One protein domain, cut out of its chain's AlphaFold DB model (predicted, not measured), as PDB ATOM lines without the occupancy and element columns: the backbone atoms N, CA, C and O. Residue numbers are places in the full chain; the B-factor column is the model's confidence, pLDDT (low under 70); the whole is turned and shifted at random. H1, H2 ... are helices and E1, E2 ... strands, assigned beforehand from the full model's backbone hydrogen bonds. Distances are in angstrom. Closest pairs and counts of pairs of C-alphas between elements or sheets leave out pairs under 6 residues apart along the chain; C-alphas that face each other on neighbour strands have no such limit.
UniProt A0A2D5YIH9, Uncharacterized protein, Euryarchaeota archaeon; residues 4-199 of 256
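This is residues 4 to 199 of the 256 residues of an uncharacterized protein of Euryarchaeota archaeon (UniProt A0A2D5YIH9). A small three-stranded sheet at one end joins a helical part in which H3, H8 and H9 form a bundle; the long H1 spans both, covering one face of the sheet with residues 4 to 14 and running beside H8. H6 and H7 sit by the sheet, H5 packs on H3 between the two parts, and H10 packs on H9 at the end away from the sheet. The printed part has 196 residues, with ten named helices and three named strands in the order H1 H2 H3 H4 H5 E1 H6 H7 E2 E3 H8 H9 H10. The sheet runs E1 - E3 - E2, all antiparallel, and the class is mostly helix. The whole is compact, with a radius of gyration of the C-alphas of 17.5 A and spans of 54 by 36 by 26 A.

H1, residues 4 to 25, begins at C-alpha 4 (194.323, 153.409, 228.307) and is 33.1 A long. H2 is residues 30 to 33, H3 36 to 47, H4 49 to 54 and H5 61 to 73, the last 18.3 A long. E1, residues 83 to 85, precedes H6, 89 to 97, and H7, 101 to 112. E2 is residues 120 to 124 and E3 132 to 137. H8, residues 139 to 156, spans 25.7 A, and H9, 165 to 178, spans 20.6 A. H10, residues 188 to 198, ends at C-alpha 198 (212.522, 149.162, 263.321).

H8 is the hub, touching H1, H2, H3 and H9. H1 runs the same way at a shallow tilt of 14 degrees, closest at the C-alphas of Ala 21 and Glu 150, 5.2 A. H3, H8 and H9 form an up and down bundle, each running against the one before; H8 and H9 are a helical hairpin. H9 touches H10 at a steep tilt of 50 degrees, closest at the C-alphas of Asn 167 and Ala 191, 6.8 A. H5 touches H3, and only just H4, with 3 pairs of C-alphas within 8 A. H1 and the sheet make two layers, a helix on one face of a sheet, at a height of 12.7 A. H6 is at the sheet's level; H5 and H7 only graze the sheet. E1, H6, H7 and E2 form a split strand-helix-strand unit, two strands running the same way with E3 between them; its crossover is right-handed. N 84 and O 136 are 2.8 A apart between E1 and E3, and N 122 and O 135 2.8 A in the hairpin E2 and E3. Every O i to N i+4 pair is within hydrogen-bond range in H4, H5, H6, H7, H8 and H10; H1 has 17 of 18, H3 6 of 8, H9 8 of 10, and H2 is too short for one.

The C-alphas of Arg 128 and Asn 199, the two farthest apart, are 58.3 A apart. The printed part has no cut and no long link. Mean pLDDT of the printed part is 88.7; residues 4 to 5, 126 to 130 and 198 to 199 are under 70.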
ATOM      1  N   ASN A   4     193.936 152.119 228.905       52.12
ATOM      2  CA  ASN A   4     194.323 153.409 228.307       52.12
ATOM      3  C   ASN A   4     193.673 154.627 228.983       52.12
ATOM      4  O   ASN A   4     194.309 155.676 229.078       52.12
ATOM      5  N   PHE A   5     192.439 154.493 229.479       58.38
ATOM      6  CA  PHE A   5     191.748 155.582 230.174       58.38
ATOM      7  C   PHE A   5     192.175 155.703 231.641       58.38
ATOM      8  O   PHE A   5     192.278 156.816 232.150       58.38
ATOM      9  N   THR A   6     192.489 154.588 232.302       76.88
ATOM     10  CA  THR A   6     192.791 154.558 233.740       76.88
ATOM     11  C   THR A   6     194.084 155.296 234.068       76.88
ATOM     12  O   THR A   6     194.067 156.210 234.878       76.88
ATOM     13  N   ILE A   7     195.179 155.025 233.352       88.31
ATOM     14  CA  ILE A   7     196.479 155.659 233.646       88.31
ATOM     15  C   ILE A   7     196.482 157.182 233.405       88.31
ATOM     16  O   ILE A   7     197.217 157.926 234.055       88.31
ATOM     17  N   GLN A   8     195.649 157.679 232.483       88.56
ATOM     18  CA  GLN A   8     195.481 159.122 232.270       88.56
ATOM     19  C   GLN A   8     194.692 159.769 233.413       88.56
ATOM     20  O   GLN A   8     195.032 160.877 233.837       88.56
ATOM     21  N   ILE A   9     193.668 159.076 233.923       90.50
ATOM     22  CA  ILE A   9     192.922 159.487 235.117       90.50
ATOM     23  C   ILE A   9     193.860 159.487 236.328       90.50
ATOM     24  O   ILE A   9     193.934 160.496 237.021       90.50
ATOM     25  N   ASP A  10     194.664 158.440 236.511       92.12
ATOM     26  CA  ASP A  10     195.643 158.340 237.599       92.12
ATOM     27  C   ASP A  10     196.671 159.481 237.544       92.12
ATOM     28  O   ASP A  10     197.004 160.081 238.567       92.12
ATOM     29  N   GLN A  11     197.142 159.847 236.343       95.31
ATOM     30  CA  GLN A  11     198.027 161.000 236.159       95.31
ATOM     31  C   GLN A  11     197.332 162.311 236.542       95.31
ATOM     32  O   GLN A  11     197.916 163.146 237.242       95.31
ATOM     33  N   ALA A  12     196.095 162.518 236.087       94.81
ATOM     34  CA  ALA A  12     195.324 163.701 236.448       94.81
ATOM     35  C   ALA A  12     195.117 163.777 237.969       94.81
ATOM     36  O   ALA A  12     195.293 164.843 238.563       94.81
ATOM     37  N   ASP A  13     194.836 162.651 238.614       95.50
ATOM     38  CA  ASP A  13     194.593 162.540 240.051       95.50
ATOM     39  C   ASP A  13     195.848 162.810 240.864       95.50
ATOM     40  O   ASP A  13     195.803 163.607 241.803       95.50
ATOM     41  N   ALA A  14     196.993 162.280 240.437       96.56
ATOM     42  CA  ALA A  14     198.286 162.608 241.020       96.56
ATOM     43  C   ALA A  14     198.559 164.120 240.965       96.56
ATOM     44  O   ALA A  14     198.954 164.730 241.966       96.56
ATOM     45  N   HIS A  15     198.279 164.772 239.833       97.12
ATOM     46  CA  HIS A  15     198.398 166.227 239.726       97.12
ATOM     47  C   HIS A  15     197.397 166.974 240.615       97.12
ATOM     48  O   HIS A  15     197.765 167.986 241.220       97.12
ATOM     49  N   ARG A  16     196.153 166.491 240.746       96.88
ATOM     50  CA  ARG A  16     195.161 167.057 241.678       96.88
ATOM     51  C   ARG A  16     195.656 166.968 243.123       96.88
ATOM     52  O   ARG A  16     195.592 167.970 243.834       96.88
ATOM     53  N   CYS A  17     196.203 165.827 243.537       95.44
ATOM     54  CA  CYS A  17     196.785 165.627 244.863       95.44
ATOM     55  C   CYS A  17     197.976 166.560 245.120       95.44
ATOM     56  O   CYS A  17     197.996 167.257 246.136       95.44
ATOM     57  N   LEU A  18     198.915 166.674 244.173       96.25
ATOM     58  CA  LEU A  18     200.030 167.619 244.294       96.25
ATOM     59  C   LEU A  18     199.534 169.069 244.417       96.25
ATOM     60  O   LEU A  18     200.029 169.822 245.253       96.25
ATOM     61  N   ASN A  19     198.544 169.473 243.619       94.81
ATOM     62  CA  ASN A  19     197.986 170.825 243.684       94.81
ATOM     63  C   ASN A  19     197.285 171.102 245.023       94.81
ATOM     64  O   ASN A  19     197.431 172.197 245.565       94.81
ATOM     65  N   ARG A  20     196.586 170.119 245.606       93.44
ATOM     66  CA  ARG A  20     196.044 170.231 246.974       93.44
ATOM     67  C   ARG A  20     197.160 170.465 247.993       93.44
ATOM     68  O   ARG A  20     197.050 171.391 248.794       93.44
ATOM     69  N   ALA A  21     198.251 169.701 247.919       92.56
ATOM     70  CA  ALA A  21     199.409 169.885 248.793       92.56
ATOM     71  C   ALA A  21     200.034 171.285 248.636       92.56
ATOM     72  O   ALA A  21     200.314 171.955 249.627       92.56
ATOM     73  N   LEU A  22     200.186 171.775 247.402       93.19
ATOM     74  CA  LEU A  22     200.692 173.126 247.128       93.19
ATOM     75  C   LEU A  22     199.775 174.218 247.695       93.19
ATOM     76  O   LEU A  22     200.264 175.173 248.298       93.19
ATOM     77  N   ASN A  23     198.457 174.051 247.588       90.31
ATOM     78  CA  ASN A  23     197.492 174.994 248.152       90.31
ATOM     79  C   ASN A  23     197.597 175.095 249.685       90.31
ATOM     80  O   ASN A  23     197.439 176.188 250.225       90.31
ATOM     81  N   LEU A  24     197.935 174.004 250.388       87.94
ATOM     82  CA  LEU A  24     198.148 174.018 251.847       87.94
ATOM     83  C   LEU A  24     199.353 174.874 252.271       87.94
ATOM     84  O   LEU A  24     199.343 175.513 253.327       87.94
ATOM     85  N   VAL A  25     200.414 174.899 251.462       85.50
ATOM     86  CA  VAL A  25     201.635 175.682 251.738       85.50
ATOM     87  C   VAL A  25     201.627 177.072 251.101       85.50
ATOM     88  O   VAL A  25     202.473 177.912 251.429       85.50
ATOM     89  N   GLY A  26     200.660 177.337 250.225       81.38
ATOM     90  CA  GLY A  26     200.456 178.600 249.533       81.38
ATOM     91  C   GLY A  26     201.502 178.846 248.450       81.38
ATOM     92  O   GLY A  26     201.296 178.541 247.287       81.38
ATOM     93  N   ASN A  27     202.628 179.456 248.819       80.62
ATOM     94  CA  ASN A  27     203.561 180.064 247.862       80.62
ATOM     95  C   ASN A  27     204.791 179.214 247.527       80.62
ATOM     96  O   ASN A  27     205.716 179.718 246.890       80.62
ATOM     97  N   LEU A  28     204.825 177.971 248.000       87.31
ATOM     98  CA  LEU A  28     205.880 177.030 247.652       87.31
ATOM     99  C   LEU A  28     205.594 176.404 246.288       87.31
ATOM    100  O   LEU A  28     204.450 176.279 245.856       87.31
ATOM    101  N   THR A  29     206.658 176.005 245.613       91.56
ATOM    102  CA  THR A  29     206.605 175.316 244.329       91.56
ATOM    103  C   THR A  29     206.658 173.802 244.524       91.56
ATOM    104  O   THR A  29     207.068 173.300 245.571       91.56
ATOM    105  N   ALA A  30     206.325 173.045 243.475       93.38
ATOM    106  CA  ALA A  30     206.516 171.594 243.487       93.38
ATOM    107  C   ALA A  30     207.976 171.207 243.795       93.38
ATOM    108  O   ALA A  30     208.211 170.210 244.466       93.38
ATOM    109  N   GLY A  31     208.961 172.011 243.372       92.06
ATOM    110  CA  GLY A  31     210.378 171.778 243.674       92.06
ATOM    111  C   GLY A  31     210.756 171.988 245.141       92.06
ATOM    112  O   GLY A  31     211.738 171.405 245.604       92.06
ATOM    113  N   ASP A  32     209.979 172.770 245.888       89.44
ATOM    114  CA  ASP A  32     210.179 172.938 247.328       89.44
ATOM    115  C   ASP A  32     209.684 171.710 248.101       89.44
ATOM    116  O   ASP A  32     210.364 171.272 249.025       89.44
ATOM    117  N   LEU A  33     208.567 171.107 247.673       91.81
ATOM    118  CA  LEU A  33     208.026 169.874 248.264       91.81
ATOM    119  C   LEU A  33     208.794 168.620 247.820       91.81
ATOM    120  O   LEU A  33     209.141 167.769 248.630       91.81
ATOM    121  N   LEU A  34     209.081 168.515 246.523       95.25
ATOM    122  CA  LEU A  34     209.678 167.350 245.874       95.25
ATOM    123  C   LEU A  34     210.971 167.735 245.159       95.25
ATOM    124  O   LEU A  34     211.139 167.457 243.976       95.25
ATOM    125  N   GLY A  35     211.895 168.405 245.849       92.12
ATOM    126  CA  GLY A  35     213.210 168.752 245.294       92.12
ATOM    127  C   GLY A  35     214.085 167.523 245.018       92.12
ATOM    128  O   GLY A  35     213.770 166.424 245.462       92.12
ATOM    129  N   ALA A  36     215.206 167.704 244.312       90.94
ATOM    130  CA  ALA A  36     216.081 166.592 243.914       90.94
ATOM    131  C   ALA A  36     216.521 165.716 245.104       90.94
ATOM    132  O   ALA A  36     216.370 164.499 245.049       90.94
ATOM    133  N   ASN A  37     216.965 166.331 246.208       88.88
ATOM    134  CA  ASN A  37     217.360 165.602 247.421       88.88
ATOM    135  C   ASN A  37     216.186 164.834 248.043       88.88
ATOM    136  O   ASN A  37     216.334 163.676 248.412       88.88
ATOM    137  N   THR A  38     215.002 165.450 248.097       91.00
ATOM    138  CA  THR A  38     213.794 164.803 248.620       91.00
ATOM    139  C   THR A  38     213.425 163.573 247.793       91.00
ATOM    140  O   THR A  38     213.175 162.509 248.346       91.00
ATOM    141  N   ARG A  39     213.446 163.689 246.458       95.12
ATOM    142  CA  ARG A  39     213.166 162.555 245.567       95.12
ATOM    143  C   ARG A  39     214.256 161.484 245.648       95.12
ATOM    144  O   ARG A  39     213.945 160.307 245.501       95.12
ATOM    145  N   ALA A  40     215.509 161.852 245.925       93.06
ATOM    146  CA  ALA A  40     216.611 160.898 246.052       93.06
ATOM    147  C   ALA A  40     216.400 159.886 247.192       93.06
ATOM    148  O   ALA A  40     216.775 158.728 247.023       93.06
ATOM    149  N   HIS A  41     215.743 160.279 248.291       91.94
ATOM    150  CA  HIS A  41     215.388 159.365 249.386       91.94
ATOM    151  C   HIS A  41     214.393 158.266 248.980       91.94
ATOM    152  O   HIS A  41     214.317 157.244 249.649       91.94
ATOM    153  N   ILE A  42     213.686 158.444 247.861       94.69
ATOM    154  CA  ILE A  42     212.758 157.455 247.297       94.69
ATOM    155  C   ILE A  42     213.425 156.711 246.130       94.69
ATOM    156  O   ILE A  42     213.425 155.485 246.070       94.69
ATOM    157  N   ILE A  43     214.049 157.452 245.207       94.94
ATOM    158  CA  ILE A  43     214.648 156.904 243.980       94.94
ATOM    159  C   ILE A  43     215.822 155.976 244.294       94.94
ATOM    160  O   ILE A  43     215.962 154.928 243.662       94.94
ATOM    161  N   ARG A  44     216.711 156.360 245.220       93.44
ATOM    162  CA  ARG A  44     217.931 155.587 245.479       93.44
ATOM    163  C   ARG A  44     217.588 154.182 245.991       93.44
ATOM    164  O   ARG A  44     217.982 153.248 245.294       93.44
ATOM    165  N   PRO A  45     216.785 154.005 247.057       90.44
ATOM    166  CA  PRO A  45     216.438 152.664 247.522       90.44
ATOM    167  C   PRO A  45     215.693 151.828 246.470       90.44
ATOM    168  O   PRO A  45     216.005 150.660 246.278       90.44
ATOM    169  N   MET A  46     214.789 152.425 245.681       91.50
ATOM    170  CA  MET A  46     214.099 151.703 244.594       91.50
ATOM    171  C   MET A  46     215.031 151.223 243.469       91.50
ATOM    172  O   MET A  46     214.653 150.356 242.681       91.50
ATOM    173  N   THR A  47     216.229 151.799 243.343       93.44
ATOM    174  CA  THR A  47     217.176 151.494 242.259       93.44
ATOM    175  C   THR A  47     218.454 150.804 242.728       93.44
ATOM    176  O   THR A  47     219.346 150.536 241.905       93.44
ATOM    177  N   GLU A  48     218.557 150.488 244.017       91.06
ATOM    178  CA  GLU A  48     219.652 149.695 244.563       91.06
ATOM    179  C   GLU A  48     219.596 148.255 244.021       91.06
ATOM    180  O   GLU A  48     218.504 147.713 243.831       91.06
ATOM    181  N   PRO A  49     220.750 147.642 243.683       86.69
ATOM    182  CA  PRO A  49     220.783 146.298 243.100       86.69
ATOM    183  C   PRO A  49     220.096 145.247 243.967       86.69
ATOM    184  O   PRO A  49     219.310 144.456 243.447       86.69
ATOM    185  N   GLU A  50     220.349 145.275 245.278       84.69
ATOM    186  CA  GLU A  50     219.759 144.305 246.196       84.69
ATOM    187  C   GLU A  50     218.244 144.470 246.272       84.69
ATOM    188  O   GLU A  50     217.537 143.497 246.042       84.69
ATOM    189  N   THR A  51     217.726 145.691 246.444       85.88
ATOM    190  CA  THR A  51     216.277 145.949 246.402       85.88
ATOM    191  C   THR A  51     215.661 145.524 245.071       85.88
ATOM    192  O   THR A  51     214.655 144.822 245.046       85.88
ATOM    193  N   ALA A  52     216.272 145.873 243.936       85.75
ATOM    194  CA  ALA A  52     215.753 145.480 242.627       85.75
ATOM    195  C   ALA A  52     215.686 143.954 242.455       85.75
ATOM    196  O   ALA A  52     214.740 143.429 241.862       85.75
ATOM    197  N   LYS A  53     216.662 143.230 243.000       85.94
ATOM    198  CA  LYS A  53     216.717 141.771 242.960       85.94
ATOM    199  C   LYS A  53     215.715 141.124 243.915       85.94
ATOM    200  O   LYS A  53     215.013 140.207 243.492       85.94
ATOM    201  N   THR A  54     215.667 141.557 245.173       81.38
ATOM    202  CA  THR A  54     214.871 140.923 246.237       81.38
ATOM    203  C   THR A  54     213.401 141.299 246.141       81.38
ATOM    204  O   THR A  54     212.547 140.419 246.143       81.38
ATOM    205  N   LEU A  55     213.109 142.589 245.984       81.00
ATOM    206  CA  LEU A  55     211.754 143.120 245.997       81.00
ATOM    207  C   LEU A  55     211.100 143.038 244.619       81.00
ATOM    208  O   LEU A  55     209.969 142.583 244.468       81.00
ATOM    209  N   PHE A  56     211.830 143.460 243.588       82.50
ATOM    210  CA  PHE A  56     211.305 143.525 242.226       82.50
ATOM    211  C   PHE A  56     211.702 142.307 241.386       82.50
ATOM    212  O   PHE A  56     211.378 142.245 240.202       82.50
ATOM    213  N   GLY A  57     212.372 141.295 241.945       83.50
ATOM    214  CA  GLY A  57     212.721 140.067 241.221       83.50
ATOM    215  C   GLY A  57     213.555 140.300 239.951       83.50
ATOM    216  O   GLY A  57     213.506 139.487 239.027       83.50
ATOM    217  N   LEU A  58     214.269 141.425 239.852       88.25
ATOM    218  CA  LEU A  58     215.024 141.846 238.668       88.25
ATOM    219  C   LEU A  58     216.454 141.308 238.753       88.25
ATOM    220  O   LEU A  58     217.395 142.026 239.075       88.25
ATOM    221  N   ARG A  59     216.612 140.005 238.499       85.38
ATOM    222  CA  ARG A  59     217.882 139.287 238.723       85.38
ATOM    223  C   ARG A  59     218.976 139.602 237.700       85.38
ATOM    224  O   ARG A  59     220.151 139.434 238.004       85.38
ATOM    225  N   GLN A  60     218.604 140.010 236.487       89.38
ATOM    226  CA  GLN A  60     219.554 140.297 235.409       89.38
ATOM    227  C   GLN A  60     220.010 141.759 235.450       89.38
ATOM    228  O   GLN A  60     219.199 142.671 235.626       89.38
ATOM    229  N   SER A  61     221.304 141.996 235.221       86.88
ATOM    230  CA  SER A  61     221.899 143.341 235.227       86.88
ATOM    231  C   SER A  61     221.290 144.271 234.168       86.88
ATOM    232  O   SER A  61     221.096 145.459 234.424       86.88
ATOM    233  N   SER A  62     220.926 143.735 233.000       87.62
ATOM    234  CA  SER A  62     220.229 144.459 231.927       87.62
ATOM    235  C   SER A  62     218.849 144.950 232.374       87.62
ATOM    236  O   SER A  62     218.518 146.126 232.210       87.62
ATOM    237  N   THR A  63     218.069 144.075 233.009       91.06
ATOM    238  CA  THR A  63     216.756 144.383 233.585       91.06
ATOM    239  C   THR A  63     216.868 145.411 234.709       91.06
ATOM    240  O   THR A  63     216.061 146.337 234.781       91.06
ATOM    241  N   HIS A  64     217.898 145.310 235.551       91.50
ATOM    242  CA  HIS A  64     218.164 146.292 236.602       91.50
ATOM    243  C   HIS A  64     218.542 147.667 236.039       91.50
ATOM    244  O   HIS A  64     218.022 148.684 236.504       91.50
ATOM    245  N   ARG A  65     219.390 147.723 235.001       91.88
ATOM    246  CA  ARG A  65     219.739 148.977 234.310       91.88
ATOM    247  C   ARG A  65     218.499 149.645 233.721       91.88
ATOM    248  O   ARG A  65     218.334 150.852 233.888       91.88
ATOM    249  N   LEU A  66     217.632 148.862 233.075       93.44
ATOM    250  CA  LEU A  66     216.373 149.345 232.512       93.44
ATOM    251  C   LEU A  66     215.443 149.894 233.603       93.44
ATOM    252  O   LEU A  66     214.960 151.016 233.486       93.44
ATOM    253  N   TRP A  67     215.255 149.145 234.690       95.31
ATOM    254  CA  TRP A  67     214.452 149.579 235.834       95.31
ATOM    255  C   TRP A  67     214.969 150.883 236.443       95.31
ATOM    256  O   TRP A  67     214.217 151.839 236.617       95.31
ATOM    257  N   ARG A  68     216.278 150.973 236.691       95.31
ATOM    258  CA  ARG A  68     216.909 152.192 237.204       95.31
ATOM    259  C   ARG A  68     216.694 153.384 236.275       95.31
ATOM    260  O   ARG A  68     216.446 154.485 236.763       95.31
ATOM    261  N   ALA A  69     216.820 153.188 234.963       95.19
ATOM    262  CA  ALA A  69     216.586 154.249 233.989       95.19
ATOM    263  C   ALA A  69     215.126 154.731 234.020       95.19
ATOM    264  O   ALA A  69     214.892 155.938 234.022       95.19
ATOM    265  N   LEU A  70     214.165 153.808 234.127       96.00
ATOM    266  CA  LEU A  70     212.744 154.134 234.239       96.00
ATOM    267  C   LEU A  70     212.419 154.899 235.518       96.00
ATOM    268  O   LEU A  70     211.867 155.989 235.431       96.00
ATOM    269  N   VAL A  71     212.823 154.392 236.688       96.88
ATOM    270  CA  VAL A  71     212.576 155.063 237.978       96.88
ATOM    271  C   VAL A  71     213.137 156.484 237.972       96.88
ATOM    272  O   VAL A  71     212.465 157.417 238.409       96.88
ATOM    273  N   LYS A  72     214.348 156.679 237.431       96.44
ATOM    274  CA  LYS A  72     214.959 158.010 237.329       96.44
ATOM    275  C   LYS A  72     214.174 158.951 236.418       96.44
ATOM    276  O   LYS A  72     214.000 160.105 236.786       96.44
ATOM    277  N   ARG A  73     213.704 158.477 235.260       96.31
ATOM    278  CA  ARG A  73     212.917 159.286 234.316       96.31
ATOM    279  C   ARG A  73     211.519 159.601 234.857       96.31
ATOM    280  O   ARG A  73     211.101 160.747 234.803       96.31
ATOM    281  N   CYS A  74     210.849 158.639 235.491       97.31
ATOM    282  CA  CYS A  74     209.549 158.832 236.147       97.31
ATOM    283  C   CYS A  74     209.593 159.775 237.369       97.31
ATOM    284  O   CYS A  74     208.549 160.160 237.897       97.31
ATOM    285  N   ALA A  75     210.782 160.145 237.849       97.06
ATOM    286  CA  ALA A  75     210.979 161.096 238.943       97.06
ATOM    287  C   ALA A  75     212.013 162.184 238.595       97.06
ATOM    288  O   ALA A  75     212.652 162.759 239.487       97.06
ATOM    289  N   ASP A  76     212.185 162.479 237.306       95.12
ATOM    290  CA  ASP A  76     213.170 163.445 236.809       95.12
ATOM    291  C   ASP A  76     212.893 164.873 237.306       95.12
ATOM    292  O   ASP A  76     213.809 165.633 237.628       95.12
ATOM    293  N   SER A  77     211.620 165.194 237.490       96.62
ATOM    294  CA  SER A  77     211.105 166.491 237.876       96.62
ATOM    295  C   SER A  77     210.083 166.355 239.009       96.62
ATOM    296  O   SER A  77     209.443 165.313 239.173       96.62
ATOM    297  N   PRO A  78     209.861 167.421 239.799       96.12
ATOM    298  CA  PRO A  78     208.854 167.413 240.860       96.12
ATOM    299  C   PRO A  78     207.422 167.129 240.380       96.12
ATOM    300  O   PRO A  78     206.571 166.769 241.185       96.12
ATOM    301  N   ARG A  79     207.143 167.334 239.084       97.06
ATOM    302  CA  ARG A  79     205.821 167.124 238.478       97.06
ATOM    303  C   ARG A  79     205.692 165.798 237.732       97.06
ATOM    304  O   ARG A  79     204.583 165.491 237.319       97.06
ATOM    305  N   ALA A  80     206.765 165.019 237.592       96.81
ATOM    306  CA  ALA A  80     206.693 163.704 236.963       96.81
ATOM    307  C   ALA A  80     205.814 162.742 237.775       96.81
ATOM    308  O   ALA A  80     205.019 162.013 237.198       96.81
ATOM    309  N   LEU A  81     205.892 162.793 239.115       97.50
ATOM    310  CA  LEU A  81     205.004 162.056 240.033       97.50
ATOM    311  C   LEU A  81     204.924 160.540 239.756       97.50
ATOM    312  O   LEU A  81     203.889 159.918 239.972       97.50
ATOM    313  N   GLY A  82     206.009 159.936 239.271       97.31
ATOM    314  CA  GLY A  82     206.055 158.519 238.912       97.31
ATOM    315  C   GLY A  82     205.598 158.220 237.482       97.31
ATOM    316  O   GLY A  82     205.626 157.058 237.081       97.31
ATOM    317  N   PHE A  83     205.242 159.243 236.703       97.62
ATOM    318  CA  PHE A  83     204.841 159.140 235.306       97.62
ATOM    319  C   PHE A  83     205.952 159.586 234.356       97.62
ATOM    320  O   PHE A  83     206.700 160.524 234.626       97.62
ATOM    321  N   LEU A  84     205.999 158.949 233.192       96.38
ATOM    322  CA  LEU A  84     206.864 159.294 232.074       96.38
ATOM    323  C   LEU A  84     206.034 159.321 230.795       96.38
ATOM    324  O   LEU A  84     205.462 158.303 230.405       96.38
ATOM    325  N   ARG A  85     205.993 160.479 230.131       93.38
ATOM    326  CA  ARG A  85     205.480 160.569 228.761       93.38
ATOM    327  C   ARG A  85     206.524 160.027 227.800       93.38
ATOM    328  O   ARG A  85     207.707 160.319 227.947       93.38
ATOM    329  N   VAL A  86     206.066 159.226 226.850       91.75
ATOM    330  CA  VAL A  86     206.916 158.569 225.865       91.75
ATOM    331  C   VAL A  86     206.648 159.178 224.499       91.75
ATOM    332  O   VAL A  86     205.571 158.999 223.928       91.75
ATOM    333  N   ASP A  87     207.650 159.869 223.970       85.62
ATOM    334  CA  ASP A  87     207.642 160.371 222.603       85.62
ATOM    335  C   ASP A  87     208.195 159.297 221.651       85.62
ATOM    336  O   ASP A  87     209.083 158.520 221.994       85.62
ATOM    337  N   GLY A  88     207.630 159.184 220.446       83.31
ATOM    338  CA  GLY A  88     208.106 158.215 219.443       83.31
ATOM    339  C   GLY A  88     207.751 156.741 219.709       83.31
ATOM    340  O   GLY A  88     208.174 155.862 218.952       83.31
ATOM    341  N   GLY A  89     206.941 156.448 220.731       89.62
ATOM    342  CA  GLY A  89     206.469 155.091 221.014       89.62
ATOM    343  C   GLY A  89     207.550 154.149 221.541       89.62
ATOM    344  O   GLY A  89     208.635 154.559 221.941       89.62
ATOM    345  N   LEU A  90     207.272 152.842 221.500       90.31
ATOM    346  CA  LEU A  90     208.208 151.809 221.971       90.31
ATOM    347  C   LEU A  90     209.561 151.831 221.246       90.31
ATOM    348  O   LEU A  90     210.573 151.509 221.862       90.31
ATOM    349  N   ARG A  91     209.581 152.176 219.950       90.00
ATOM    350  CA  ARG A  91     210.822 152.207 219.166       90.00
ATOM    351  C   ARG A  91     211.705 153.383 219.572       90.00
ATOM    352  O   ARG A  91     212.840 153.140 219.966       90.00
ATOM    353  N   GLY A  92     211.166 154.606 219.554       89.06
ATOM    354  CA  GLY A  92     211.913 155.793 219.987       89.06
ATOM    355  C   GLY A  92     212.391 155.657 221.432       89.06
ATOM    356  O   GLY A  92     213.554 155.898 221.739       89.06
ATOM    357  N   PHE A  93     211.537 155.126 222.308       91.88
ATOM    358  CA  PHE A  93     211.917 154.912 223.699       91.88
ATOM    359  C   PHE A  93     212.986 153.828 223.892       91.88
ATOM    360  O   PHE A  93     213.844 153.944 224.766       91.88
ATOM    361  N   GLY A  94     212.961 152.776 223.070       90.38
ATOM    362  CA  GLY A  94     214.022 151.773 223.030       90.38
ATOM    363  C   GLY A  94     215.370 152.382 222.643       90.38
ATOM    364  O   GLY A  94     216.360 152.168 223.345       90.38
ATOM    365  N   GLU A  95     215.394 153.201 221.590       90.12
ATOM    366  CA  GLU A  95     216.590 153.921 221.130       90.12
ATOM    367  C   GLU A  95     217.156 154.834 222.228       90.12
ATOM    368  O   GLU A  95     218.343 154.747 222.546       90.12
ATOM    369  N   GLU A  96     216.304 155.610 222.905       90.31
ATOM    370  CA  GLU A  96     216.702 156.466 224.033       90.31
ATOM    371  C   GLU A  96     217.320 155.705 225.217       90.31
ATOM    372  O   GLU A  96     218.107 156.263 225.988       90.31
ATOM    373  N   LEU A  97     216.933 154.444 225.411       88.88
ATOM    374  CA  LEU A  97     217.423 153.586 226.490       88.88
ATOM    375  C   LEU A  97     218.580 152.670 226.053       88.88
ATOM    376  O   LEU A  97     219.156 151.960 226.893       88.88
ATOM    377  N   GLY A  98     218.920 152.670 224.761       87.75
ATOM    378  CA  GLY A  98     219.850 151.718 224.157       87.75
ATOM    379  C   GLY A  98     219.383 150.269 224.333       87.75
ATOM    380  O   GLY A  98     220.186 149.403 224.680       87.75
ATOM    381  N   CYS A  99     218.077 150.026 224.196       88.81
ATOM    382  CA  CYS A  99     217.421 148.733 224.364       88.81
ATOM    383  C   CYS A  99     216.560 148.433 223.134       88.81
ATOM    384  O   CYS A  99     215.822 149.294 222.665       88.81
ATOM    385  N   ASP A 100     216.606 147.200 222.632       91.94
ATOM    386  CA  ASP A 100     215.712 146.812 221.545       91.94
ATOM    387  C   ASP A 100     214.233 146.913 221.973       91.94
ATOM    388  O   ASP A 100     213.831 146.446 223.043       91.94
ATOM    389  N   HIS A 101     213.406 147.491 221.101       89.50
ATOM    390  CA  HIS A 101     211.988 147.745 221.342       89.50
ATOM    391  C   HIS A 101     211.167 146.479 221.645       89.50
ATOM    392  O   HIS A 101     210.216 146.545 222.430       89.50
ATOM    393  N   THR A 102     211.529 145.315 221.089       91.25
ATOM    394  CA  THR A 102     210.831 144.052 221.392       91.25
ATOM    395  C   THR A 102     211.171 143.562 222.797       91.25
ATOM    396  O   THR A 102     210.292 143.113 223.537       91.25
ATOM    397  N   THR A 103     212.432 143.722 223.205       90.88
ATOM    398  CA  THR A 103     212.901 143.410 224.560       90.88
ATOM    399  C   THR A 103     212.274 144.347 225.586       90.88
ATOM    400  O   THR A 103     211.796 143.895 226.628       90.88
ATOM    401  N   LEU A 104     212.207 145.641 225.272       92.88
ATOM    402  CA  LEU A 104     211.529 146.638 226.091       92.88
ATOM    403  C   LEU A 104     210.042 146.309 226.260       92.88
ATOM    404  O   LEU A 104     209.563 146.247 227.390       92.88
ATOM    405  N   SER A 105     209.330 146.020 225.165       93.38
ATOM    406  CA  SER A 105     207.914 145.635 225.210       93.38
ATOM    407  C   SER A 105     207.683 144.392 226.071       93.38
ATOM    408  O   SER A 105     206.771 144.376 226.897       93.38
ATOM    409  N   ARG A 106     208.537 143.366 225.933       93.94
ATOM    410  CA  ARG A 106     208.461 142.145 226.746       93.94
ATOM    411  C   ARG A 106     208.640 142.449 228.234       93.94
ATOM    412  O   ARG A 106     207.813 142.018 229.026       93.94
ATOM    413  N   ASN A 107     209.669 143.218 228.600       94.19
ATOM    414  CA  ASN A 107     209.919 143.591 229.995       94.19
ATOM    415  C   ASN A 107     208.753 144.387 230.593       94.19
ATOM    416  O   ASN A 107     208.296 144.049 231.682       94.19
ATOM    417  N   LEU A 108     208.239 145.393 229.875       94.56
ATOM    418  CA  LEU A 108     207.109 146.204 230.336       94.56
ATOM    419  C   LEU A 108     205.860 145.343 230.569       94.56
ATOM    420  O   LEU A 108     205.278 145.422 231.645       94.56
ATOM    421  N   LYS A 109     205.513 144.451 229.630       94.00
ATOM    422  CA  LYS A 109     204.395 143.506 229.801       94.00
ATOM    423  C   LYS A 109     204.599 142.591 231.006       94.00
ATOM    424  O   LYS A 109     203.697 142.436 231.817       94.00
ATOM    425  N   THR A 110     205.793 142.015 231.161       93.50
ATOM    426  CA  THR A 110     206.120 141.156 232.309       93.50
ATOM    427  C   THR A 110     206.015 141.895 233.644       93.50
ATOM    428  O   THR A 110     205.678 141.288 234.656       93.50
ATOM    429  N   TRP A 111     206.337 143.185 233.678       94.62
ATOM    430  CA  TRP A 111     206.245 144.014 234.878       94.62
ATOM    431  C   TRP A 111     204.826 144.488 235.184       94.62
ATOM    432  O   TRP A 111     204.477 144.603 236.359       94.62
ATOM    433  N   GLU A 112     204.023 144.718 234.151       92.88
ATOM    434  CA  GLU A 112     202.613 145.098 234.248       92.88
ATOM    435  C   GLU A 112     201.734 143.944 234.746       92.88
ATOM    436  O   GLU A 112     200.809 144.170 235.515       92.88
ATOM    437  N   THR A 113     202.058 142.689 234.415       89.19
ATOM    438  CA  THR A 113     201.301 141.509 234.887       89.19
ATOM    439  C   THR A 113     201.597 141.096 236.334       89.19
ATOM    440  O   THR A 113     201.098 140.069 236.803       89.19
ATOM    441  N   ARG A 114     202.467 141.820 237.046       86.88
ATOM    442  CA  ARG A 114     202.805 141.507 238.443       86.88
ATOM    443  C   ARG A 114     201.719 141.986 239.398       86.88
ATOM    444  O   ARG A 114     200.934 142.864 239.070       86.88
ATOM    445  N   HIS A 115     201.715 141.407 240.595       80.31
ATOM    446  CA  HIS A 115     200.771 141.744 241.656       80.31
ATOM    447  C   HIS A 115     201.552 142.070 242.941       80.31
ATOM    448  O   HIS A 115     202.073 141.144 243.566       80.31
ATOM    449  N   PRO A 116     201.674 143.356 243.326       84.44
ATOM    450  CA  PRO A 116     201.228 144.548 242.587       84.44
ATOM    451  C   PRO A 116     202.049 144.811 241.301       84.44
ATOM    452  O   PRO A 116     203.179 144.318 241.184       84.44
ATOM    453  N   PRO A 117     201.510 145.570 240.324       89.50
ATOM    454  CA  PRO A 117     202.217 145.890 239.085       89.50
ATOM    455  C   PRO A 117     203.420 146.799 239.357       89.50
ATOM    456  O   PRO A 117     203.327 147.772 240.106       89.50
ATOM    457  N   LEU A 118     204.560 146.506 238.721       92.69
ATOM    458  CA  LEU A 118     205.751 147.361 238.841       92.69
ATOM    459  C   LEU A 118     205.676 148.579 237.924       92.69
ATOM    460  O   LEU A 118     206.205 149.640 238.253       92.69
ATOM    461  N   VAL A 119     205.037 148.409 236.769       95.12
ATOM    462  CA  VAL A 119     204.750 149.480 235.817       95.12
ATOM    463  C   VAL A 119     203.324 149.333 235.310       95.12
ATOM    464  O   VAL A 119     202.813 148.220 235.223       95.12
ATOM    465  N   VAL A 120     202.714 150.444 234.924       94.38
ATOM    466  CA  VAL A 120     201.470 150.472 234.148       94.38
ATOM    467  C   VAL A 120     201.756 151.230 232.862       94.38
ATOM    468  O   VAL A 120     202.424 152.269 232.889       94.38
ATOM    469  N   THR A 121     201.299 150.701 231.730       94.38
ATOM    470  CA  THR A 121     201.521 151.305 230.416       94.38
ATOM    471  C   THR A 121     200.231 151.870 229.832       94.38
ATOM    472  O   THR A 121     199.172 151.248 229.861       94.38
ATOM    473  N   GLY A 122     200.325 153.086 229.303       90.81
ATOM    474  CA  GLY A 122     199.264 153.776 228.586       90.81
ATOM    475  C   GLY A 122     199.618 153.918 227.120       90.81
ATOM    476  O   GLY A 122     200.698 154.408 226.775       90.81
ATOM    477  N   TYR A 123     198.693 153.531 226.257       88.06
ATOM    478  CA  TYR A 123     198.818 153.641 224.817       88.06
ATOM    479  C   TYR A 123     197.906 154.746 224.292       88.06
ATOM    480  O   TYR A 123     196.829 155.020 224.823       88.06
ATOM    481  N   GLN A 124     198.355 155.406 223.230       82.81
ATOM    482  CA  GLN A 124     197.574 156.399 222.514       82.81
ATOM    483  C   GLN A 124     197.280 155.884 221.111       82.81
ATOM    484  O   GLN A 124     198.190 155.546 220.348       82.81
ATOM    485  N   GLN A 125     195.998 155.873 220.756       76.06
ATOM    486  CA  GLN A 125     195.569 155.618 219.392       76.06
ATOM    487  C   GLN A 125     195.606 156.930 218.607       76.06
ATOM    488  O   GLN A 125     194.892 157.883 218.921       76.06
ATOM    489  N   ARG A 126     196.456 157.000 217.581       66.56
ATOM    490  CA  ARG A 126     196.374 158.067 216.574       66.56
ATOM    491  C   ARG A 126     195.432 157.586 215.478       66.56
ATOM    492  O   ARG A 126     195.500 156.423 215.107       66.56
ATOM    493  N   SER A 127     194.582 158.474 214.966       60.53
ATOM    494  CA  SER A 127     193.394 158.221 214.119       60.53
ATOM    495  C   SER A 127     193.515 157.192 212.975       60.53
ATOM    496  O   SER A 127     192.486 156.746 212.476       60.53
ATOM    497  N   ARG A 128     194.729 156.804 212.552       63.75
ATOM    498  CA  ARG A 128     194.993 155.739 211.562       63.75
ATOM    499  C   ARG A 128     196.221 154.856 211.854       63.75
ATOM    500  O   ARG A 128     196.560 154.018 211.026       63.75
ATOM    501  N   ALA A 129     196.911 155.045 212.980       65.75
ATOM    502  CA  ALA A 129     198.127 154.301 213.315       65.75
ATOM    503  C   ALA A 129     197.857 153.253 214.412       65.75
ATOM    504  O   ALA A 129     196.939 153.445 215.216       65.75
ATOM    505  N   PRO A 130     198.665 152.176 214.484       69.81
ATOM    506  CA  PRO A 130     198.644 151.258 215.618       69.81
ATOM    507  C   PRO A 130     198.796 152.007 216.945       69.81
ATOM    508  O   PRO A 130     199.482 153.033 217.007       69.81
ATOM    509  N   GLU A 131     198.170 151.484 218.001       79.44
ATOM    510  CA  GLU A 131     198.348 152.000 219.358       79.44
ATOM    511  C   GLU A 131     199.839 152.077 219.701       79.44
ATOM    512  O   GLU A 131     200.574 151.091 219.619       79.44
ATOM    513  N   SER A 132     200.288 153.274 220.066       85.38
ATOM    514  CA  SER A 132     201.682 153.529 220.408       85.38
ATOM    515  C   SER A 132     201.796 153.811 221.896       85.38
ATOM    516  O   SER A 132     200.955 154.515 222.457       85.38
ATOM    517  N   LEU A 133     202.834 153.267 222.535       90.19
ATOM    518  CA  LEU A 133     203.140 153.561 223.934       90.19
ATOM    519  C   LEU A 133     203.311 155.075 224.107       90.19
ATOM    520  O   LEU A 133     204.123 155.683 223.417       90.19
ATOM    521  N   ALA A 134     202.549 155.663 225.021       91.50
ATOM    522  CA  ALA A 134     202.496 157.108 225.225       91.50
ATOM    523  C   ALA A 134     202.769 157.513 226.676       91.50
ATOM    524  O   ALA A 134     203.230 158.625 226.935       91.50
ATOM    525  N   LEU A 135     202.490 156.625 227.632       94.50
ATOM    526  CA  LEU A 135     202.645 156.904 229.052       94.50
ATOM    527  C   LEU A 135     203.128 155.655 229.792       94.50
ATOM    528  O   LEU A 135     202.689 154.544 229.509       94.50
ATOM    529  N   ILE A 136     204.018 155.844 230.757       96.50
ATOM    530  CA  ILE A 136     204.427 154.821 231.720       96.50
ATOM    531  C   ILE A 136     204.214 155.395 233.114       96.50
ATOM    532  O   ILE A 136     204.557 156.549 233.358       96.50
ATOM    533  N   GLN A 137     203.699 154.585 234.030       97.12
ATOM    534  CA  GLN A 137     203.633 154.887 235.454       97.12
ATOM    535  C   GLN A 137     204.386 153.815 236.240       97.12
ATOM    536  O   GLN A 137     204.324 152.640 235.891       97.12
ATOM    537  N   ILE A 138     205.054 154.210 237.323       97.12
ATOM    538  CA  ILE A 138     205.532 153.302 238.372       97.12
ATOM    539  C   ILE A 138     204.648 153.531 239.609       97.12
ATOM    540  O   ILE A 138     204.880 154.512 240.319       97.12
ATOM    541  N   PRO A 139     203.639 152.675 239.877       95.00
ATOM    542  CA  PRO A 139     202.618 152.940 240.898       95.00
ATOM    543  C   PRO A 139     203.195 153.229 242.287       95.00
ATOM    544  O   PRO A 139     202.950 154.292 242.850       95.00
ATOM    545  N   LEU A 140     204.085 152.360 242.775       94.06
ATOM    546  CA  LEU A 140     204.721 152.528 244.082       94.06
ATOM    547  C   LEU A 140     205.521 153.843 244.180       94.06
ATOM    548  O   LEU A 140     205.533 154.500 245.219       94.06
ATOM    549  N   LEU A 141     206.179 154.261 243.096       96.94
ATOM    550  CA  LEU A 141     206.895 155.540 243.046       96.94
ATOM    551  C   LEU A 141     205.925 156.724 243.087       96.94
ATOM    552  O   LEU A 141     206.204 157.703 243.780       96.94
ATOM    553  N   THR A 142     204.796 156.641 242.377       97.38
ATOM    554  CA  THR A 142     203.728 157.646 242.437       97.38
ATOM    555  C   THR A 142     203.216 157.807 243.864       97.38
ATOM    556  O   THR A 142     203.190 158.929 244.367       97.38
ATOM    557  N   GLU A 143     202.887 156.709 244.546       96.12
ATOM    558  CA  GLU A 143     202.403 156.732 245.930       96.12
ATOM    559  C   GLU A 143     203.408 157.402 246.873       96.12
ATOM    560  O   GLU A 143     203.060 158.338 247.596       96.12
ATOM    561  N   TRP A 144     204.683 157.007 246.803       97.12
ATOM    562  CA  TRP A 144     205.734 157.605 247.625       97.12
ATOM    563  C   TRP A 144     205.949 159.089 247.336       97.12
ATOM    564  O   TRP A 144     206.119 159.871 248.274       97.12
ATOM    565  N   LEU A 145     205.935 159.514 246.071       97.56
ATOM    566  CA  LEU A 145     206.094 160.926 245.716       97.56
ATOM    567  C   LEU A 145     204.900 161.769 246.181       97.56
ATOM    568  O   LEU A 145     205.107 162.867 246.699       97.56
ATOM    569  N   LEU A 146     203.671 161.269 246.040       96.94
ATOM    570  CA  LEU A 146     202.469 161.976 246.484       96.94
ATOM    571  C   LEU A 146     202.405 162.090 248.004       96.94
ATOM    572  O   LEU A 146     202.240 163.200 248.514       96.94
ATOM    573  N   TRP A 147     202.634 160.985 248.718       96.31
ATOM    574  CA  TRP A 147     202.713 160.990 250.178       96.31
ATOM    575  C   TRP A 147     203.768 161.977 250.663       96.31
ATOM    576  O   TRP A 147     203.500 162.815 251.517       96.31
ATOM    577  N   THR A 148     204.952 161.944 250.047       95.31
ATOM    578  CA  THR A 148     206.059 162.840 250.389       95.31
ATOM    579  C   THR A 148     205.665 164.301 250.193       95.31
ATOM    580  O   THR A 148     205.876 165.114 251.090       95.31
ATOM    581  N   ALA A 149     205.052 164.652 249.060       95.12
ATOM    582  CA  ALA A 149     204.580 166.014 248.821       95.12
ATOM    583  C   ALA A 149     203.569 166.468 249.884       95.12
ATOM    584  O   ALA A 149     203.651 167.599 250.364       95.12
ATOM    585  N   GLU A 150     202.647 165.589 250.268       93.81
ATOM    586  CA  GLU A 150     201.628 165.868 251.272       93.81
ATOM    587  C   GLU A 150     202.218 166.064 252.673       93.81
ATOM    588  O   GLU A 150     201.941 167.082 253.314       93.81
ATOM    589  N   VAL A 151     203.067 165.150 253.153       92.38
ATOM    590  CA  VAL A 151     203.659 165.269 254.496       92.38
ATOM    591  C   VAL A 151     204.595 166.469 254.594       92.38
ATOM    592  O   VAL A 151     204.567 167.183 255.599       92.38
ATOM    593  N   TRP A 152     205.346 166.783 253.532       91.25
ATOM    594  CA  TRP A 152     206.118 168.024 253.465       91.25
ATOM    595  C   TRP A 152     205.212 169.249 253.485       91.25
ATOM    596  O   TRP A 152     205.507 170.213 254.193       91.25
ATOM    597  N   ALA A 153     204.089 169.221 252.767       91.56
ATOM    598  CA  ALA A 153     203.140 170.322 252.782       91.56
ATOM    599  C   ALA A 153     202.547 170.553 254.180       91.56
ATOM    600  O   ALA A 153     202.534 171.693 254.657       91.56
ATOM    601  N   ARG A 154     202.132 169.491 254.881       90.06
ATOM    602  CA  ARG A 154     201.666 169.545 256.282       90.06
ATOM    603  C   ARG A 154     202.763 170.055 257.226       90.06
ATOM    604  O   ARG A 154     202.503 170.906 258.079       90.06
ATOM    605  N   CYS A 155     204.007 169.617 257.029       88.19
ATOM    606  CA  CYS A 155     205.161 170.085 257.796       88.19
ATOM    607  C   CYS A 155     205.408 171.593 257.606       88.19
ATOM    608  O   CYS A 155     205.436 172.354 258.577       88.19
ATOM    609  N   PHE A 156     205.501 172.064 256.360       86.94
ATOM    610  CA  PHE A 156     205.735 173.478 256.048       86.94
ATOM    611  C   PHE A 156     204.559 174.391 256.400       86.94
ATOM    612  O   PHE A 156     204.761 175.591 256.602       86.94
ATOM    613  N   SER A 157     203.338 173.856 256.443       84.75
ATOM    614  CA  SER A 157     202.136 174.574 256.879       84.75
ATOM    615  C   SER A 157     201.897 174.558 258.381       84.75
ATOM    616  O   SER A 157     200.982 175.248 258.819       84.75
ATOM    617  N   GLN A 158     202.766 173.897 259.155       83.81
ATOM    618  CA  GLN A 158     202.653 173.789 260.611       83.81
ATOM    619  C   GLN A 158     201.290 173.228 261.042       83.81
ATOM    620  O   GLN A 158     200.717 173.667 262.036       83.81
ATOM    621  N   GLN A 159     200.761 172.270 260.273       83.12
ATOM    622  CA  GLN A 159     199.534 171.577 260.655       83.12
ATOM    623  C   GLN A 159     199.741 170.811 261.969       83.12
ATOM    624  O   GLN A 159     200.855 170.329 262.227       83.12
ATOM    625  N   PRO A 160     198.685 170.666 262.789       79.81
ATOM    626  CA  PRO A 160     198.706 169.774 263.938       79.81
ATOM    627  C   PRO A 160     199.134 168.364 263.522       79.81
ATOM    628  O   PRO A 160     198.854 167.923 262.410       79.81
ATOM    629  N   ASP A 161     199.837 167.679 264.420       82.50
ATOM    630  CA  ASP A 161     200.318 166.305 264.221       82.50
ATOM    631  C   ASP A 161     201.234 166.070 262.998       82.50
ATOM    632  O   ASP A 161     201.437 164.943 262.555       82.50
ATOM    633  N   ASN A 162     201.855 167.122 262.453       83.62
ATOM    634  CA  ASN A 162     202.823 166.948 261.374       83.62
ATOM    635  C   ASN A 162     204.024 166.073 261.794       83.62
ATOM    636  O   ASN A 162     204.513 166.119 262.934       83.62
ATOM    637  N   LEU A 163     204.520 165.289 260.835       86.50
ATOM    638  CA  LEU A 163     205.758 164.537 260.990       86.50
ATOM    639  C   LEU A 163     206.960 165.485 260.991       86.50
ATOM    640  O   LEU A 163     207.005 166.471 260.246       86.50
ATOM    641  N   SER A 164     207.959 165.162 261.812       84.69
ATOM    642  CA  SER A 164     209.260 165.815 261.716       84.69
ATOM    643  C   SER A 164     209.944 165.421 260.403       84.69
ATOM    644  O   SER A 164     209.723 164.340 259.855       84.69
ATOM    645  N   ASN A 165     210.823 166.293 259.915       80.50
ATOM    646  CA  ASN A 165     211.616 166.060 258.703       80.50
ATOM    647  C   ASN A 165     212.373 164.727 258.756       80.50
ATOM    648  O   ASN A 165     212.497 164.024 257.759       80.50
ATOM    649  N   THR A 166     212.889 164.411 259.940       84.12
ATOM    650  CA  THR A 166     213.713 163.236 260.201       84.12
ATOM    651  C   THR A 166     212.853 161.986 260.136       84.12
ATOM    652  O   THR A 166     213.194 161.069 259.402       84.12
ATOM    653  N   ASN A 167     211.666 162.017 260.754       88.31
ATOM    654  CA  ASN A 167     210.723 160.909 260.688       88.31
ATOM    655  C   ASN A 167     210.288 160.641 259.242       88.31
ATOM    656  O   ASN A 167     210.230 159.487 258.842       88.31
ATOM    657  N   ILE A 168     210.034 161.683 258.435       89.31
ATOM    658  CA  ILE A 168     209.670 161.523 257.015       89.31
ATOM    659  C   ILE A 168     210.754 160.742 256.256       89.31
ATOM    660  O   ILE A 168     210.441 159.793 255.539       89.31
ATOM    661  N   VAL A 169     212.023 161.125 256.423       89.00
ATOM    662  CA  VAL A 169     213.153 160.468 255.745       89.00
ATOM    663  C   VAL A 169     213.389 159.055 256.283       89.00
ATOM    664  O   VAL A 169     213.623 158.139 255.498       89.00
ATOM    665  N   ASP A 170     213.304 158.855 257.597       88.06
ATOM    666  CA  ASP A 170     213.541 157.552 258.225       88.06
ATOM    667  C   ASP A 170     212.446 156.541 257.835       88.06
ATOM    668  O   ASP A 170     212.750 155.400 257.485       88.06
ATOM    669  N   ILE A 171     211.184 156.980 257.751       90.56
ATOM    670  CA  ILE A 171     210.072 156.175 257.219       90.56
ATOM    671  C   ILE A 171     210.364 155.728 255.782       90.56
ATOM    672  O   ILE A 171     210.230 154.544 255.469       90.56
ATOM    673  N   GLN A 172     210.787 156.646 254.905       91.12
ATOM    674  CA  GLN A 172     211.130 156.314 253.518       91.12
ATOM    675  C   GLN A 172     212.268 155.288 253.457       91.12
ATOM    676  O   GLN A 172     212.187 154.318 252.707       91.12
ATOM    677  N   ARG A 173     213.309 155.462 254.278       87.62
ATOM    678  CA  ARG A 173     214.456 154.545 254.339       87.62
ATOM    679  C   ARG A 173     214.075 153.138 254.778       87.62
ATOM    680  O   ARG A 173     214.658 152.190 254.274       87.62
ATOM    681  N   ILE A 174     213.111 152.992 255.682       86.94
ATOM    682  CA  ILE A 174     212.692 151.679 256.184       86.94
ATOM    683  C   ILE A 174     211.705 151.007 255.226       86.94
ATOM    684  O   ILE A 174     211.815 149.809 254.962       86.94
ATOM    685  N   LEU A 175     210.729 151.754 254.705       90.31
ATOM    686  CA  LEU A 175     209.598 151.173 253.981       90.31
ATOM    687  C   LEU A 175     209.829 151.037 252.473       90.31
ATOM    688  O   LEU A 175     209.386 150.047 251.888       90.31
ATOM    689  N   VAL A 176     210.552 151.966 251.835       90.00
ATOM    690  CA  VAL A 176     210.807 151.905 250.384       90.00
ATOM    691  C   VAL A 176     211.586 150.639 249.990       90.00
ATOM    692  O   VAL A 176     211.143 149.964 249.058       90.00
ATOM    693  N   PRO A 177     212.678 150.232 250.677       85.94
ATOM    694  CA  PRO A 177     213.377 148.983 250.351       85.94
ATOM    695  C   PRO A 177     212.536 147.722 250.584       85.94
ATOM    696  O   PRO A 177     212.835 146.678 250.011       85.94
ATOM    697  N   ARG A 178     211.488 147.810 251.413       86.56
ATOM    698  CA  ARG A 178     210.525 146.725 251.672       86.56
ATOM    699  C   ARG A 178     209.377 146.706 250.660       86.56
ATOM    700  O   ARG A 178     208.524 145.830 250.730       86.56
ATOM    701  N   GLY A 179     209.340 147.678 249.744       84.00
ATOM    702  CA  GLY A 179     208.281 147.854 248.751       84.00
ATOM    703  C   GLY A 179     206.909 148.097 249.347       84.00
ATOM    704  O   GLY A 179     205.906 147.840 248.688       84.00
ATOM    705  N   MET A 180     206.868 148.569 250.591       87.19
ATOM    706  CA  MET A 180     205.618 148.895 251.242       87.19
ATOM    707  C   MET A 180     205.125 150.253 250.739       87.19
ATOM    708  O   MET A 180     205.930 151.189 250.646       87.19
ATOM    709  N   PRO A 181     203.831 150.383 250.417       88.12
ATOM    710  CA  PRO A 181     203.247 151.680 250.132       88.12
ATOM    711  C   PRO A 181     203.237 152.544 251.403       88.12
ATOM    712  O   PRO A 181     203.179 152.010 252.520       88.12
ATOM    713  N   PRO A 182     203.316 153.876 251.273       89.88
ATOM    714  CA  PRO A 182     203.179 154.758 252.419       89.88
ATOM    715  C   PRO A 182     201.741 154.733 252.958       89.88
ATOM    716  O   PRO A 182     200.779 154.677 252.196       89.88
ATOM    717  N   SER A 183     201.582 154.844 254.278       83.69
ATOM    718  CA  SER A 183     200.260 155.042 254.887       83.69
ATOM    719  C   SER A 183     199.843 156.514 254.782       83.69
ATOM    720  O   SER A 183     200.578 157.399 255.232       83.69
ATOM    721  N   SER A 184     198.668 156.781 254.203       72.12
ATOM    722  CA  SER A 184     198.098 158.130 254.040       72.12
ATOM    723  C   SER A 184     197.799 158.829 255.368       72.12
ATOM    724  O   SER A 184     197.911 160.051 255.462       72.12
ATOM    725  N   ASP A 185     197.477 158.049 256.400       78.00
ATOM    726  CA  ASP A 185     196.951 158.542 257.679       78.00
ATOM    727  C   ASP A 185     197.918 158.315 258.843       78.00
ATOM    728  O   ASP A 185     197.515 158.275 260.003       78.00
ATOM    729  N   ILE A 186     199.212 158.163 258.546       81.75
ATOM    730  CA  ILE A 186     200.231 157.971 259.577       81.75
ATOM    731  C   ILE A 186     200.294 159.185 260.515       81.75
ATOM    732  O   ILE A 186     200.681 160.290 260.119       81.75
ATOM    733  N   THR A 187     199.917 158.971 261.777       82.81
ATOM    734  CA  THR A 187     200.030 159.987 262.829       82.81
ATOM    735  C   THR A 187     201.476 160.114 263.299       82.81
ATOM    736  O   THR A 187     202.321 159.240 263.051       82.81
ATOM    737  N   ARG A 188     201.796 161.175 264.049       81.50
ATOM    738  CA  ARG A 188     203.123 161.284 264.678       81.50
ATOM    739  C   ARG A 188     203.402 160.116 265.624       81.50
ATOM    740  O   ARG A 188     204.538 159.651 265.684       81.50
ATOM    741  N   GLN A 189     202.390 159.646 266.351       83.56
ATOM    742  CA  GLN A 189     202.531 158.512 267.266       83.56
ATOM    743  C   GLN A 189     202.781 157.203 266.515       83.56
ATOM    744  O   GLN A 189     203.637 156.422 266.929       83.56
ATOM    745  N   ASP A 190     202.092 156.981 265.395       84.25
ATOM    746  CA  ASP A 190     202.309 155.798 264.555       84.25
ATOM    747  C   ASP A 190     203.706 155.802 263.943       84.25
ATOM    748  O   ASP A 190     204.379 154.772 263.932       84.25
ATOM    749  N   ALA A 191     204.185 156.972 263.507       84.12
ATOM    750  CA  ALA A 191     205.553 157.132 263.032       84.12
ATOM    751  C   ALA A 191     206.578 156.777 264.116       84.12
ATOM    752  O   ALA A 191     207.521 156.049 263.829       84.12
ATOM    753  N   VAL A 192     206.393 157.237 265.357       83.69
ATOM    754  CA  VAL A 192     207.298 156.887 266.469       83.69
ATOM    755  C   VAL A 192     207.290 155.380 266.721       83.69
ATOM    756  O   VAL A 192     208.351 154.767 266.700       83.69
ATOM    757  N   LYS A 193     206.114 154.751 266.836       85.00
ATOM    758  CA  LYS A 193     206.006 153.293 267.023       85.00
ATOM    759  C   LYS A 193     206.677 152.506 265.896       85.00
ATOM    760  O   LYS A 193     207.346 151.507 266.159       85.00
ATOM    761  N   LEU A 194     206.495 152.945 264.650       86.00
ATOM    762  CA  LEU A 194     207.098 152.317 263.476       86.00
ATOM    763  C   LEU A 194     208.630 152.397 263.530       86.00
ATOM    764  O   LEU A 194     209.303 151.397 263.283       86.00
ATOM    765  N   LEU A 195     209.167 153.573 263.859       84.50
ATOM    766  CA  LEU A 195     210.608 153.810 263.945       84.50
ATOM    767  C   LEU A 195     211.234 153.081 265.143       84.50
ATOM    768  O   LEU A 195     212.293 152.479 264.994       84.50
ATOM    769  N   ASP A 196     210.564 153.049 266.294       80.62
ATOM    770  CA  ASP A 196     211.024 152.315 267.480       80.62
ATOM    771  C   ASP A 196     211.051 150.803 267.227       80.62
ATOM    772  O   ASP A 196     212.025 150.129 267.565       80.62
ATOM    773  N   SER A 197     210.028 150.271 266.552       72.50
ATOM    774  CA  SER A 197     209.969 148.851 266.177       72.50
ATOM    775  C   SER A 197     211.074 148.469 265.189       72.50
ATOM    776  O   SER A 197     211.625 147.373 265.275       72.50
ATOM    777  N   ALA A 198     211.424 149.368 264.264       62.41
ATOM    778  CA  ALA A 198     212.522 149.162 263.321       62.41
ATOM    779  C   ALA A 198     213.909 149.237 263.988       62.41
ATOM    780  O   ALA A 198     214.850 148.621 263.499       62.41
ATOM    781  N   ASN A 199     214.023 149.954 265.112       59.81
ATOM    782  CA  ASN A 199     215.243 150.069 265.914       59.81
ATOM    783  C   ASN A 199     215.378 148.970 266.988       59.81
ATOM    784  O   ASN A 199     216.357 148.966 267.741       59.81
TER     785      ASN A 199